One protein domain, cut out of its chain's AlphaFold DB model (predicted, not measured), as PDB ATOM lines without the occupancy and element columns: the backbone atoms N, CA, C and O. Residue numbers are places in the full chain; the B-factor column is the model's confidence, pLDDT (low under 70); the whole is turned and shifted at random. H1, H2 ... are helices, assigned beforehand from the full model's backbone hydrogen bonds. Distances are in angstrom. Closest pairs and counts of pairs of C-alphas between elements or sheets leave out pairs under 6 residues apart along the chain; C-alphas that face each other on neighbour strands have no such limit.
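Overview. This is residues 14 to 57 of the 141 residues of a protein of Melipona quadrifasciata (UniProt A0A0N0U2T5). Picture a drawn-out chain with three separate helices strung along it and no packed core: the longest, H2, lies in the middle, the short H1 lies toward one end, and H3, of four residues, lies toward the other, followed by a tail of residues 53 to 57. The printed part has 44 residues, with three named helices in the order H1, H2, H3 and no named strand; its class is all helix. It is extended, with a radius of gyration of the C-alphas of 18.3 A, and its outline is a rod spanning 58 by 22 by 13 A.

Arrangement. Begin at H2, residues 26 to 41, which touches no helix. Before it, look for H1 at residues 16 to 22; the two are apart, and a tight link of 3 residues joins them. After H2, a short link of 7 residues brings you to H3, residues 49 to 52, which is apart from H2. H1 and H3 are apart as well. Residues 14 to 34, 36 to 42 and 45 to 51 stand free. In H1 and H2 every O i to N i+4 pair is within hydrogen-bond range; H3 is too short for such a pair, and its one O i to N i+3 pair is within range.

Along the chain. Find C-alpha 26 at (-23.608, -85.099, 129.236); from there H2 runs 21.9 A to C-alpha 41 at (-9.225, -87.371, 145.591). H1 starts at C-alpha 16, at (-39.176, -78.250, 129.340), and measures 10.2 A. H3 measures 5.1 A and ends at C-alpha 52, at (-0.145, -94.690, 144.217).

Size, cuts and confidence. Look to Lys 14 and Thr 57 for the two C-alphas farthest apart, 60.1 A. The printed part has no cut, and neither link is long. In this predicted model the mean pLDDT of the printed part is 87.0, and no printed residue is under 70.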
ATOM      1  N   LYS A  14     -38.662 -75.465 122.876       90.25
ATOM      2  CA  LYS A  14     -39.357 -74.436 123.672       90.25
ATOM      3  C   LYS A  14     -39.898 -74.948 125.016       90.25
ATOM      4  O   LYS A  14     -39.897 -74.230 126.003       90.25
ATOM      5  N   ASN A  15     -40.367 -76.199 125.058       93.81
ATOM      6  CA  ASN A  15     -40.989 -76.780 126.249       93.81
ATOM      7  C   ASN A  15     -39.958 -77.566 127.067       93.81
ATOM      8  O   ASN A  15     -39.151 -78.304 126.501       93.81
ATOM      9  N   LYS A  16     -40.074 -77.539 128.403       92.38
ATOM     10  CA  LYS A  16     -39.176 -78.250 129.340       92.38
ATOM     11  C   LYS A  16     -38.980 -79.735 129.005       92.38
ATOM     12  O   LYS A  16     -37.866 -80.244 129.064       92.38
ATOM     13  N   LYS A  17     -40.059 -80.434 128.623       91.19
ATOM     14  CA  LYS A  17     -40.017 -81.856 128.229       91.19
ATOM     15  C   LYS A  17     -39.184 -82.085 126.964       91.19
ATOM     16  O   LYS A  17     -38.437 -83.053 126.900       91.19
ATOM     17  N   ALA A  18     -39.301 -81.200 125.974       89.75
ATOM     18  CA  ALA A  18     -38.535 -81.295 124.735       89.75
ATOM     19  C   ALA A  18     -37.067 -80.902 124.954       89.75
ATOM     20  O   ALA A  18     -36.177 -81.571 124.440       89.75
ATOM     21  N   TRP A  19     -36.811 -79.881 125.774       89.62
ATOM     22  CA  TRP A  19     -35.459 -79.460 126.138       89.62
ATOM     23  C   TRP A  19     -34.680 -80.600 126.806       89.62
ATOM     24  O   TRP A  19     -33.644 -81.003 126.296       89.62
ATOM     25  N   ARG A  20     -35.249 -81.237 127.837       89.88
ATOM     26  CA  ARG A  20     -34.624 -82.388 128.515       89.88
ATOM     27  C   ARG A  20     -34.368 -83.601 127.616       89.88
ATOM     28  O   ARG A  20     -33.486 -84.387 127.914       89.88
ATOM     29  N   LYS A  21     -35.171 -83.797 126.565       88.56
ATOM     30  CA  LYS A  21     -35.049 -84.957 125.668       88.56
ATOM     31  C   LYS A  21     -34.012 -84.744 124.563       88.56
ATOM     32  O   LYS A  21     -33.425 -85.710 124.092       88.56
ATOM     33  N   TYR A  22     -33.856 -83.506 124.095       88.12
ATOM     34  CA  TYR A  22     -33.108 -83.194 122.872       88.12
ATOM     35  C   TYR A  22     -31.914 -82.255 123.091       88.12
ATOM     36  O   TYR A  22     -31.258 -81.863 122.121       88.12
ATOM     37  N   VAL A  23     -31.662 -81.834 124.328       88.38
ATOM     38  CA  VAL A  23     -30.438 -81.140 124.728       88.38
ATOM     39  C   VAL A  23     -29.581 -82.141 125.476       88.38
ATOM     40  O   VAL A  23     -30.002 -82.679 126.495       88.38
ATOM     41  N   ASP A  24     -28.409 -82.407 124.920       89.50
ATOM     42  CA  ASP A  24     -27.397 -83.225 125.564       89.50
ATOM     43  C   ASP A  24     -26.579 -82.329 126.499       89.50
ATOM     44  O   ASP A  24     -25.982 -81.352 126.049       89.50
ATOM     45  N   MET A  25     -26.620 -82.637 127.793       90.56
ATOM     46  CA  MET A  25     -25.832 -81.980 128.840       90.56
ATOM     47  C   MET A  25     -24.709 -82.894 129.344       90.56
ATOM     48  O   MET A  25     -24.000 -82.519 130.272       90.56
ATOM     49  N   SER A  26     -24.528 -84.075 128.735       92.75
ATOM     50  CA  SER A  26     -23.608 -85.099 129.236       92.75
ATOM     51  C   SER A  26     -22.164 -84.620 129.314       92.75
ATOM     52  O   SER A  26     -21.436 -85.062 130.191       92.75
ATOM     53  N   ASP A  27     -21.755 -83.710 128.433       94.00
ATOM     54  CA  ASP A  27     -20.429 -83.092 128.462       94.00
ATOM     55  C   ASP A  27     -20.226 -82.230 129.719       94.00
ATOM     56  O   ASP A  27     -19.270 -82.412 130.468       94.00
ATOM     57  N   VAL A  28     -21.197 -81.360 130.017       93.88
ATOM     58  CA  VAL A  28     -21.177 -80.510 131.216       93.88
ATOM     59  C   VAL A  28     -21.251 -81.360 132.483       93.88
ATOM     60  O   VAL A  28     -20.512 -81.110 133.431       93.88
ATOM     61  N   ASP A  29     -22.118 -82.375 132.497       94.25
ATOM     62  CA  ASP A  29     -22.268 -83.267 133.648       94.25
ATOM     63  C   ASP A  29     -20.970 -84.040 133.920       94.25
ATOM     64  O   ASP A  29     -20.503 -84.057 135.057       94.25
ATOM     65  N   LYS A  30     -20.337 -84.598 132.876       96.00
ATOM     66  CA  LYS A  30     -19.037 -85.281 132.990       96.00
ATOM     67  C   LYS A  30     -17.951 -84.347 133.500       96.00
ATOM     68  O   LYS A  30     -17.270 -84.693 134.454       96.00
ATOM     69  N   PHE A  31     -17.836 -83.149 132.928       95.25
ATOM     70  CA  PHE A  31     -16.861 -82.159 133.381       95.25
ATOM     71  C   PHE A  31     -17.034 -81.813 134.868       95.25
ATOM     72  O   PHE A  31     -16.057 -81.757 135.616       95.25
ATOM     73  N   LEU A  32     -18.275 -81.605 135.321       94.81
ATOM     74  CA  LEU A  32     -18.559 -81.298 136.724       94.81
ATOM     75  C   LEU A  32     -18.272 -82.486 137.646       94.81
ATOM     76  O   LEU A  32     -17.787 -82.287 138.760       94.81
ATOM     77  N   ASP A  33     -18.584 -83.703 137.213       93.25
ATOM     78  CA  ASP A  33     -18.321 -84.909 137.993       93.25
ATOM     79  C   ASP A  33     -16.823 -85.206 138.095       93.25
ATOM     80  O   ASP A  33     -16.351 -85.490 139.199       93.25
ATOM     81  N   ASP A  34     -16.072 -85.039 137.006       91.50
ATOM     82  CA  ASP A  34     -14.614 -85.168 136.983       91.50
ATOM     83  C   ASP A  34     -13.958 -84.107 137.878       91.50
ATOM     84  O   ASP A  34     -13.151 -84.445 138.743       91.50
ATOM     85  N   THR A  35     -14.386 -82.842 137.783       90.88
ATOM     86  CA  THR A  35     -13.880 -81.752 138.642       90.88
ATOM     87  C   THR A  35     -14.106 -82.059 140.127       90.88
ATOM     88  O   THR A  35     -13.192 -81.973 140.943       90.88
ATOM     89  N   ARG A  36     -15.319 -82.492 140.504       89.94
ATOM     90  CA  ARG A  36     -15.632 -82.871 141.896       89.94
ATOM     91  C   ARG A  36     -14.856 -84.103 142.353       89.94
ATOM     92  O   ARG A  36     -14.592 -84.260 143.547       89.94
ATOM     93  N   LEU A  37     -14.576 -85.034 141.444       88.19
ATOM     94  CA  LEU A  37     -13.779 -86.219 141.734       88.19
ATOM     95  C   LEU A  37     -12.328 -85.826 142.027       88.19
ATOM     96  O   LEU A  37     -11.773 -86.298 143.020       88.19
ATOM     97  N   GLU A  38     -11.758 -84.930 141.223       88.44
ATOM     98  CA  GLU A  38     -10.428 -84.362 141.445       88.44
ATOM     99  C   GLU A  38     -10.347 -83.569 142.751       88.44
ATOM    100  O   GLU A  38      -9.390 -83.741 143.498       88.44
ATOM    101  N   GLU A  39     -11.358 -82.772 143.103       85.06
ATOM    102  CA  GLU A  39     -11.405 -82.090 144.407       85.06
ATOM    103  C   GLU A  39     -11.425 -83.084 145.578       85.06
ATOM    104  O   GLU A  39     -10.803 -82.857 146.617       85.06
ATOM    105  N   ARG A  40     -12.137 -84.207 145.418       82.62
ATOM    106  CA  ARG A  40     -12.287 -85.225 146.465       82.62
ATOM    107  C   ARG A  40     -11.031 -86.069 146.659       82.62
ATOM    108  O   ARG A  40     -10.721 -86.432 147.792       82.62
ATOM    109  N   LEU A  41     -10.366 -86.450 145.571       83.62
ATOM    110  CA  LEU A  41      -9.225 -87.371 145.591       83.62
ATOM    111  C   LEU A  41      -7.867 -86.647 145.514       83.62
ATOM    112  O   LEU A  41      -6.849 -87.207 145.923       83.62
ATOM    113  N   GLY A  42      -7.857 -85.400 145.044       78.06
ATOM    114  CA  GLY A  42      -6.671 -84.634 144.665       78.06
ATOM    115  C   GLY A  42      -6.237 -84.897 143.217       78.06
ATOM    116  O   GLY A  42      -6.656 -85.865 142.585       78.06
ATOM    117  N   SER A  43      -5.354 -84.043 142.683       78.94
ATOM    118  CA  SER A  43      -4.817 -84.219 141.326       78.94
ATOM    119  C   SER A  43      -3.884 -85.432 141.247       78.94
ATOM    120  O   SER A  43      -2.864 -85.504 141.943       78.94
ATOM    121  N   PHE A  44      -4.221 -86.377 140.368       73.69
ATOM    122  CA  PHE A  44      -3.411 -87.568 140.102       73.69
ATOM    123  C   PHE A  44      -2.223 -87.290 139.181       73.69
ATOM    124  O   PHE A  44      -1.218 -87.988 139.275       73.69
ATOM    125  N   ALA A  45      -2.297 -86.248 138.345       78.19
ATOM    126  CA  ALA A  45      -1.236 -85.903 137.395       78.19
ATOM    127  C   ALA A  45       0.088 -85.527 138.084       78.19
ATOM    128  O   ALA A  45       1.163 -85.741 137.532       78.19
ATOM    129  N   ALA A  46       0.019 -84.995 139.306       79.44
ATOM    130  CA  ALA A  46       1.198 -84.621 140.081       79.44
ATOM    131  C   ALA A  46       1.880 -85.810 140.787       79.44
ATOM    132  O   ALA A  46       3.009 -85.671 141.259       79.44
ATOM    133  N   ARG A  47       1.214 -86.969 140.904       80.94
ATOM    134  CA  ARG A  47       1.699 -88.118 141.686       80.94
ATOM    135  C   ARG A  47       2.249 -89.206 140.768       80.94
ATOM    136  O   ARG A  47       1.660 -89.525 139.742       80.94
ATOM    137  N   LYS A  48       3.374 -89.815 141.151       87.12
ATOM    138  CA  LYS A  48       3.956 -90.939 140.403       87.12
ATOM    139  C   LYS A  48       3.180 -92.223 140.692       87.12
ATOM    140  O   LYS A  48       2.779 -92.468 141.826       87.12
ATOM    141  N   ASN A  49       3.044 -93.091 139.687       83.56
ATOM    142  CA  ASN A  49       2.366 -94.387 139.836       83.56
ATOM    143  C   ASN A  49       2.992 -95.274 140.929       83.56
ATOM    144  O   ASN A  49       2.273 -96.034 141.571       83.56
ATOM    145  N   SER A  50       4.300 -95.147 141.177       84.00
ATOM    146  CA  SER A  50       5.008 -95.845 142.263       84.00
ATOM    147  C   SER A  50       4.467 -95.520 143.653       84.00
ATOM    148  O   SER A  50       4.516 -96.363 144.541       84.00
ATOM    149  N   ASP A  51       3.956 -94.304 143.839       79.69
ATOM    150  CA  ASP A  51       3.487 -93.815 145.136       79.69
ATOM    151  C   ASP A  51       1.999 -94.139 145.336       79.69
ATOM    152  O   ASP A  51       1.503 -94.183 146.460       79.69
ATOM    153  N   LEU A  52       1.280 -94.360 144.232       82.12
ATOM    154  CA  LEU A  52      -0.145 -94.690 144.217       82.12
ATOM    155  C   LEU A  52      -0.390 -96.193 144.376       82.12
ATOM    156  O   LEU A  52      -1.378 -96.596 144.991       82.12
ATOM    157  N   PHE A  53       0.495 -97.021 143.820       84.00
ATOM    158  CA  PHE A  53       0.297 -98.462 143.734       84.00
ATOM    159  C   PHE A  53       1.493 -99.212 144.313       84.00
ATOM    160  O   PHE A  53       2.624 -99.053 143.865       84.00
ATOM    161  N   VAL A  54       1.223-100.102 145.267       82.50
ATOM    162  CA  VAL A  54       2.212-101.051 145.788       82.50
ATOM    163  C   VAL A  54       1.836-102.441 145.302       82.50
ATOM    164  O   VAL A  54       0.786-102.975 145.662       82.50
ATOM    165  N   VAL A  55       2.697-103.046 144.488       80.94
ATOM    166  CA  VAL A  55       2.522-104.434 144.049       80.94
ATOM    167  C   VAL A  55       2.991-105.350 145.177       80.94
ATOM    168  O   VAL A  55       4.184-105.588 145.343       80.94
ATOM    169  N   SER A  56       2.058-105.849 145.994       76.56
ATOM    170  CA  SER A  56       2.390-106.820 147.041       76.56
ATOM    171  C   SER A  56       2.340-108.245 146.486       76.56
ATOM    172  O   SER A  56       1.264-108.828 146.344       76.56
ATOM    173  N   THR A  57       3.501-108.832 146.211       80.44
ATOM    174  CA  THR A  57       3.617-110.238 145.776       80.44
ATOM    175  C   THR A  57       3.322-111.226 146.916       80.44
ATOM    176  O   THR A  57       2.978-112.381 146.683       80.44
TER     177      THR A  57